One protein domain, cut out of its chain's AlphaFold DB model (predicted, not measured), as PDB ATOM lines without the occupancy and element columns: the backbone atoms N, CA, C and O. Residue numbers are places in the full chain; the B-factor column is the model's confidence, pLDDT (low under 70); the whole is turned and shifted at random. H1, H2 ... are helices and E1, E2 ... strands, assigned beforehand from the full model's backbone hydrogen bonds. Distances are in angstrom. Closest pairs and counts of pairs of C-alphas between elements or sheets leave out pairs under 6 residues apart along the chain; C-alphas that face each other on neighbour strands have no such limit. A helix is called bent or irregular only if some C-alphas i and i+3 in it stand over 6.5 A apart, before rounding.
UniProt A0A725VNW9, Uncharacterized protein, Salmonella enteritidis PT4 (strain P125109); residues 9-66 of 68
ATOM      1  N   THR A   9     161.820 204.947 174.667       70.38
ATOM      2  CA  THR A   9     162.316 206.316 174.532       70.38
ATOM      3  C   THR A   9     163.124 206.418 173.244       70.38
ATOM      4  O   THR A   9     164.031 205.624 173.009       70.38
ATOM      5  N   LEU A  10     162.802 207.398 172.410       78.88
ATOM      6  CA  LEU A  10     163.554 207.737 171.212       78.88
ATOM      7  C   LEU A  10     164.604 208.783 171.574       78.88
ATOM      8  O   LEU A  10     164.247 209.843 172.081       78.88
ATOM      9  N   ARG A  11     165.881 208.531 171.307       83.00
ATOM     10  CA  ARG A  11     166.938 209.535 171.441       83.00
ATOM     11  C   ARG A  11     167.311 210.044 170.053       83.00
ATOM     12  O   ARG A  11     167.639 209.254 169.178       83.00
ATOM     13  N   VAL A  12     167.270 211.355 169.868       84.31
ATOM     14  CA  VAL A  12     167.676 212.036 168.639       84.31
ATOM     15  C   VAL A  12     168.915 212.854 168.930       84.31
ATOM     16  O   VAL A  12     168.929 213.626 169.887       84.31
ATOM     17  N   GLN A  13     169.933 212.693 168.100       89.88
ATOM     18  CA  GLN A  13     171.118 213.535 168.104       89.88
ATOM     19  C   GLN A  13     171.150 214.381 166.835       89.88
ATOM     20  O   GLN A  13     170.877 213.855 165.761       89.88
ATOM     21  N   LEU A  14     171.496 215.657 166.963       89.69
ATOM     22  CA  LEU A  14     171.601 216.621 165.871       89.69
ATOM     23  C   LEU A  14     172.943 217.350 165.953       89.69
ATOM     24  O   LEU A  14     173.328 217.816 167.027       89.69
ATOM     25  N   TYR A  15     173.615 217.484 164.813       89.19
ATOM     26  CA  TYR A  15     174.823 218.294 164.667       89.19
ATOM     27  C   TYR A  15     174.972 218.829 163.231       89.19
ATOM     28  O   TYR A  15     174.337 218.335 162.293       89.19
ATOM     29  N   ASP A  16     175.811 219.855 163.060       89.19
ATOM     30  CA  ASP A  16     176.152 220.425 161.750       89.19
ATOM     31  C   ASP A  16     177.130 219.499 161.005       89.19
ATOM     32  O   ASP A  16     178.333 219.469 161.276       89.19
ATOM     33  N   ALA A  17     176.601 218.735 160.053       87.31
ATOM     34  CA  ALA A  17     177.351 217.771 159.253       87.31
ATOM     35  C   ALA A  17     178.202 218.426 158.153       87.31
ATOM     36  O   ALA A  17     179.009 217.754 157.512       87.31
ATOM     37  N   SER A  18     178.049 219.733 157.915       86.81
ATOM     38  CA  SER A  18     179.008 220.485 157.102       86.81
ATOM     39  C   SER A  18     180.303 220.754 157.868       86.81
ATOM     40  O   SER A  18     181.344 220.957 157.245       86.81
ATOM     41  N   ARG A  19     180.244 220.788 159.206       89.00
ATOM     42  CA  ARG A  19     181.384 221.115 160.074       89.00
ATOM     43  C   ARG A  19     182.003 219.891 160.746       89.00
ATOM     44  O   ARG A  19     183.217 219.874 160.936       89.00
ATOM     45  N   PHE A  20     181.202 218.884 161.088       90.25
ATOM     46  CA  PHE A  20     181.656 217.681 161.788       90.25
ATOM     47  C   PHE A  20     181.423 216.429 160.944       90.25
ATOM     48  O   PHE A  20     180.378 216.278 160.314       90.25
ATOM     49  N   HIS A  21     182.406 215.526 160.934       85.69
ATOM     50  CA  HIS A  21     182.334 214.277 160.174       85.69
ATOM     51  C   HIS A  21     181.413 213.243 160.839       85.69
ATOM     52  O   HIS A  21     180.827 212.404 160.156       85.69
ATOM     53  N   ASP A  22     181.283 213.317 162.162       88.12
ATOM     54  CA  ASP A  22     180.563 212.354 162.980       88.12
ATOM     55  C   ASP A  22     180.068 213.000 164.286       88.12
ATOM     56  O   ASP A  22     180.476 214.098 164.673       88.12
ATOM     57  N   GLY A  23     179.175 212.300 164.985       86.94
ATOM     58  CA  GLY A  23     178.600 212.796 166.235       86.94
ATOM     59  C   GLY A  23     179.607 212.909 167.384       86.94
ATOM     60  O   GLY A  23     179.436 213.779 168.230       86.94
ATOM     61  N   ALA A  24     180.664 212.089 167.425       90.25
ATOM     62  CA  ALA A  24     181.643 212.130 168.512       90.25
ATOM     63  C   ALA A  24     182.545 213.366 168.405       90.25
ATOM     64  O   ALA A  24     182.845 214.004 169.413       90.25
ATOM     65  N   THR A  25     182.926 213.761 167.187       92.12
ATOM     66  CA  THR A  25     183.660 215.018 166.967       92.12
ATOM     67  C   THR A  25     182.803 216.247 167.280       92.12
ATOM     68  O   THR A  25     183.300 217.195 167.891       92.12
ATOM     69  N   ALA A  26     181.506 216.217 166.955       91.62
ATOM     70  CA  ALA A  26     180.563 217.259 167.372       91.62
ATOM     71  C   ALA A  26     180.373 217.306 168.902       91.62
ATOM     72  O   ALA A  26     180.307 218.390 169.481       91.62
ATOM     73  N   GLU A  27     180.332 216.151 169.573       93.25
ATOM     74  CA  GLU A  27     180.210 216.053 171.034       93.25
ATOM     75  C   GLU A  27     181.424 216.653 171.745       93.25
ATOM     76  O   GLU A  27     181.267 217.461 172.658       93.25
ATOM     77  N   GLN A  28     182.636 216.333 171.281       92.75
ATOM     78  CA  GLN A  28     183.878 216.902 171.819       92.75
ATOM     79  C   GLN A  28     183.945 218.426 171.665       92.75
ATOM     80  O   GLN A  28     184.542 219.105 172.499       92.75
ATOM     81  N   ALA A  29     183.321 218.966 170.617       92.38
ATOM     82  CA  ALA A  29     183.202 220.401 170.390       92.38
ATOM     83  C   ALA A  29     182.037 221.056 171.162       92.38
ATOM     84  O   ALA A  29     181.899 222.277 171.108       92.38
ATOM     85  N   GLY A  30     181.205 220.276 171.865       91.88
ATOM     86  CA  GLY A  30     180.013 220.764 172.567       91.88
ATOM     87  C   GLY A  30     178.855 221.166 171.646       91.88
ATOM     88  O   GLY A  30     177.943 221.863 172.081       91.88
ATOM     89  N   GLU A  31     178.890 220.738 170.385       91.31
ATOM     90  CA  GLU A  31     177.956 221.131 169.315       91.31
ATOM     91  C   GLU A  31     176.993 219.986 168.942       91.31
ATOM     92  O   GLU A  31     176.235 220.071 167.974       91.31
ATOM     93  N   LEU A  32     177.020 218.889 169.708       91.19
ATOM     94  CA  LEU A  32     176.059 217.799 169.604       91.19
ATOM     95  C   LEU A  32     174.845 218.076 170.495       91.19
ATOM     96  O   LEU A  32     174.941 218.089 171.723       91.19
ATOM     97  N   HIS A  33     173.671 218.205 169.886       87.81
ATOM     98  CA  HIS A  33     172.412 218.345 170.610       87.81
ATOM     99  C   HIS A  33     171.697 217.003 170.701       87.81
ATOM    100  O   HIS A  33     171.429 216.374 169.684       87.81
ATOM    101  N   THR A  34     171.357 216.572 171.919       85.94
ATOM    102  CA  THR A  34     170.640 215.311 172.156       85.94
ATOM    103  C   THR A  34     169.290 215.574 172.817       85.94
ATOM    104  O   THR A  34     169.226 216.221 173.860       85.94
ATOM    105  N   VAL A  35     168.211 215.035 172.245       83.25
ATOM    106  CA  VAL A  35     166.840 215.148 172.769       83.25
ATOM    107  C   VAL A  35     166.216 213.761 172.894       83.25
ATOM    108  O   VAL A  35     166.402 212.910 172.026       83.25
ATOM    109  N   ALA A  36     165.483 213.516 173.981       81.50
ATOM    110  CA  ALA A  36     164.763 212.268 174.215       81.50
ATOM    111  C   ALA A  36     163.246 212.480 174.103       81.50
ATOM    112  O   ALA A  36     162.699 213.405 174.701       81.50
ATOM    113  N   PHE A  37     162.562 211.601 173.374       78.56
ATOM    114  CA  PHE A  37     161.118 211.623 173.173       78.56
ATOM    115  C   PHE A  37     160.494 210.333 173.693       78.56
ATOM    116  O   PHE A  37     160.925 209.237 173.354       78.56
ATOM    117  N   SER A  38     159.404 210.442 174.447       75.69
ATOM    118  CA  SER A  38     158.639 209.283 174.937       75.69
ATOM    119  C   SER A  38     157.655 208.717 173.899       75.69
ATOM    120  O   SER A  38     156.773 207.935 174.242       75.69
ATOM    121  N   LYS A  39     157.742 209.165 172.639       78.62
ATOM    122  CA  LYS A  39     156.865 208.759 171.532       78.62
ATOM    123  C   LYS A  39     157.714 208.368 170.320       78.62
ATOM    124  O   LYS A  39     158.034 209.239 169.520       78.62
ATOM    125  N   PRO A  40     158.048 207.083 170.141       70.12
ATOM    126  CA  PRO A  40     158.908 206.623 169.046       70.12
ATOM    127  C   PRO A  40     158.383 206.952 167.646       70.12
ATOM    128  O   PRO A  40     159.170 207.158 166.731       70.12
ATOM    129  N   ALA A  41     157.060 207.055 167.490       75.25
ATOM    130  CA  ALA A  41     156.407 207.340 166.212       75.25
ATOM    131  C   ALA A  41     156.752 208.718 165.607       75.25
ATOM    132  O   ALA A  41     156.413 208.959 164.459       75.25
ATOM    133  N   ILE A  42     157.408 209.616 166.355       80.12
ATOM    134  CA  ILE A  42     157.805 210.949 165.869       80.12
ATOM    135  C   ILE A  42     159.158 210.949 165.131       80.12
ATOM    136  O   ILE A  42     159.574 211.982 164.614       80.12
ATOM    137  N   ALA A  43     159.863 209.814 165.085       77.06
ATOM    138  CA  ALA A  43     161.182 209.698 164.462       77.06
ATOM    139  C   ALA A  43     161.203 210.188 163.004       77.06
ATOM    140  O   ALA A  43     162.038 211.020 162.647       77.06
ATOM    141  N   ASP A  44     160.254 209.716 162.190       80.31
ATOM    142  CA  ASP A  44     160.154 210.082 160.775       80.31
ATOM    143  C   ASP A  44     159.850 211.573 160.580       80.31
ATOM    144  O   ASP A  44     160.372 212.209 159.664       80.31
ATOM    145  N   ASP A  45     159.023 212.153 161.454       83.69
ATOM    146  CA  ASP A  45     158.685 213.577 161.405       83.69
ATOM    147  C   ASP A  45     159.896 214.447 161.762       83.69
ATOM    148  O   ASP A  45     160.140 215.466 161.116       83.69
ATOM    149  N   ILE A  46     160.699 214.026 162.745       84.06
ATOM    150  CA  ILE A  46     161.937 214.718 163.117       84.06
ATOM    151  C   ILE A  46     162.942 214.691 161.968       84.06
ATOM    152  O   ILE A  46     163.515 215.733 161.648       84.06
ATOM    153  N   GLN A  47     163.126 213.535 161.326       81.88
ATOM    154  CA  GLN A  47     164.018 213.420 160.174       81.88
ATOM    155  C   GLN A  47     163.582 214.373 159.052       81.88
ATOM    156  O   GLN A  47     164.385 215.179 158.589       81.88
ATOM    157  N   LYS A  48     162.288 214.378 158.696       85.69
ATOM    158  CA  LYS A  48     161.741 215.283 157.668       85.69
ATOM    159  C   LYS A  48     161.968 216.757 157.985       85.69
ATOM    160  O   LYS A  48     162.301 217.524 157.083       85.69
ATOM    161  N   ILE A  49     161.774 217.177 159.238       85.81
ATOM    162  CA  ILE A  49     161.992 218.573 159.650       85.81
ATOM    163  C   ILE A  49     163.464 218.953 159.487       85.81
ATOM    164  O   ILE A  49     163.758 220.040 158.983       85.81
ATOM    165  N   VAL A  50     164.386 218.076 159.887       85.56
ATOM    166  CA  VAL A  50     165.822 218.342 159.766       85.56
ATOM    167  C   VAL A  50     166.262 218.375 158.308       85.56
ATOM    168  O   VAL A  50     166.947 219.323 157.929       85.56
ATOM    169  N   ASP A  51     165.805 217.436 157.483       83.38
ATOM    170  CA  ASP A  51     166.107 217.416 156.048       83.38
ATOM    171  C   ASP A  51     165.576 218.679 155.354       83.38
ATOM    172  O   ASP A  51     166.305 219.348 154.624       83.38
ATOM    173  N   THR A  52     164.337 219.078 155.662       83.25
ATOM    174  CA  THR A  52     163.737 220.315 155.128       83.25
ATOM    175  C   THR A  52     164.526 221.548 155.570       83.25
ATOM    176  O   THR A  52     164.774 222.458 154.782       83.25
ATOM    177  N   THR A  53     164.954 221.592 156.833       82.62
ATOM    178  CA  THR A  53     165.752 222.705 157.367       82.62
ATOM    179  C   THR A  53     167.133 222.769 156.711       82.62
ATOM    180  O   THR A  53     167.609 223.857 156.389       82.62
ATOM    181  N   ALA A  54     167.768 221.617 156.481       85.12
ATOM    182  CA  ALA A  54     169.035 221.505 155.766       85.12
ATOM    183  C   ALA A  54     168.915 222.058 154.337       85.12
ATOM    184  O   ALA A  54     169.724 222.898 153.937       85.12
ATOM    185  N   GLU A  55     167.861 221.665 153.616       87.12
ATOM    186  CA  GLU A  55     167.569 222.146 152.264       87.12
ATOM    187  C   GLU A  55     167.355 223.668 152.231       87.12
ATOM    188  O   GLU A  55     168.038 224.367 151.481       87.12
ATOM    189  N   VAL A  56     166.475 224.199 153.088       87.56
ATOM    190  CA  VAL A  56     166.141 225.637 153.134       87.56
ATOM    191  C   VAL A  56     167.358 226.499 153.463       87.56
ATOM    192  O   VAL A  56     167.530 227.577 152.896       87.56
ATOM    193  N   LEU A  57     168.207 226.044 154.387       85.25
ATOM    194  CA  LEU A  57     169.382 226.798 154.820       85.25
ATOM    195  C   LEU A  57     170.612 226.566 153.932       85.25
ATOM    196  O   LEU A  57     171.642 227.202 154.163       85.25
ATOM    197  N   GLY A  58     170.540 225.661 152.948       84.81
ATOM    198  CA  GLY A  58     171.693 225.263 152.132       84.81
ATOM    199  C   GLY A  58     172.826 224.651 152.963       84.81
ATOM    200  O   GLY A  58     174.001 224.780 152.615       84.81
ATOM    201  N   LYS A  59     172.487 224.029 154.096       84.69
ATOM    202  CA  LYS A  59     173.428 223.413 155.039       84.69
ATOM    203  C   LYS A  59     173.247 221.902 155.058       84.69
ATOM    204  O   LYS A  59     172.256 221.380 154.563       84.69
ATOM    205  N   ARG A  60     174.203 221.186 155.645       86.06
ATOM    206  CA  ARG A  60     174.063 219.758 155.930       86.06
ATOM    207  C   ARG A  60     173.935 219.578 157.429       86.06
ATOM    208  O   ARG A  60     174.830 219.946 158.181       86.06
ATOM    209  N   TYR A  61     172.825 218.995 157.843       86.88
ATOM    210  CA  TYR A  61     172.611 218.547 159.208       86.88
ATOM    211  C   TYR A  61     172.517 217.029 159.202       86.88
ATOM    212  O   TYR A  61     171.968 216.453 158.265       86.88
ATOM    213  N   SER A  62     173.051 216.395 160.239       81.62
ATOM    214  CA  SER A  62     172.879 214.961 160.456       81.62
ATOM    215  C   SER A  62     171.999 214.742 161.670       81.62
ATOM    216  O   SER A  62     172.242 215.329 162.728       81.62
ATOM    217  N   VAL A  63     171.004 213.869 161.512       83.88
ATOM    218  CA  VAL A  63     170.199 213.337 162.608       83.88
ATOM    219  C   VAL A  63     170.510 211.863 162.797       83.88
ATOM    220  O   VAL A  63     170.434 211.081 161.855       83.88
ATOM    221  N   ASN A  64     170.823 211.484 164.034       82.75
ATOM    222  CA  ASN A  64     170.908 210.085 164.434       82.75
ATOM    223  C   ASN A  64     169.742 209.770 165.364       82.75
ATOM    224  O   ASN A  64     169.581 210.419 166.401       82.75
ATOM    225  N   VAL A  65     168.947 208.768 165.003       79.25
ATOM    226  CA  VAL A  65     167.787 208.336 165.779       79.25
ATOM    227  C   VAL A  65     168.061 206.965 166.386       79.25
ATOM    228  O   VAL A  65     168.332 206.002 165.674       79.25
ATOM    229  N   PHE A  66     167.951 206.871 167.708       79.06
ATOM    230  CA  PHE A  66     168.134 205.641 168.468       79.06
ATOM    231  C   PHE A  66     166.828 205.292 169.179       79.06
ATOM    232  O   PHE A  66     166.283 206.116 169.916       79.06
TER     233      PHE A  66
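Overview. This is residues 9 to 66 of the 68 residues of an uncharacterized protein of Salmonella enteritidis PT4 (strain P125109) (UniProt A0A725VNW9). A small sheet of three antiparallel strands has the long helix H2 running along one face, over E1 and E3, while the short helix H1 crosses the opposite face near the end of E1. The sheet's order is E2, E1, E3, with E1 in the middle. The printed part has 58 residues, in the order E1, H1, E2, H2, E3, and its class is mixed, helices and strands. It is compact, with a radius of gyration of the C-alphas of 11.4 A, and flat, spanning 30 by 27 by 12 A.

Along the chain. Find C-alpha 10 at (163.554, 207.737, 171.212); from there E1, residues 10 to 16, runs 20.2 A. Beside it are E2, residues 33 to 37, 13.4 A, and E3, residues 61 to 66, 16.5 A, ending at C-alpha 66 at (168.134, 205.641, 168.468). H2, residues 40 to 57, runs 26.8 A from C-alpha 40 at (158.908, 206.623, 169.046); it is irregular, with C-alphas 41 and 44 7.1 A apart. H1 is residues 23 to 28.

Arrangement. Look at N 13 and O 64, 2.9 A apart, between E1 and E3, and at N 12 and O 35, 2.8 A, between E2 and E1. H2 is on the sheet at a height of 9.0 A, along the strands, at 5 degrees to E1 on the local plane. Its closest C-alphas to E3 are those of Ala 54 and Tyr 61, 5.8 A. E2, H2, E3 form a split strand-helix-strand unit, two strands running the same way with E1 between them, its crossover right-handed. On the opposite face H1, at a height of 8.7 A, runs across the strands, over E1; the closest C-alphas are those of Tyr 15 and Ala 26, 6.4 A. H1 and H2 are apart. In H1 every O i to N i+4 pair is within hydrogen-bond range, in H2 12 of 14.

Size, cuts and confidence. The C-alphas of Thr 9 and Gly 58 are the two farthest apart, 30.8 A. The printed part has no cut and no long link. Its mean pLDDT is 84.8, and no printed residue is under 70.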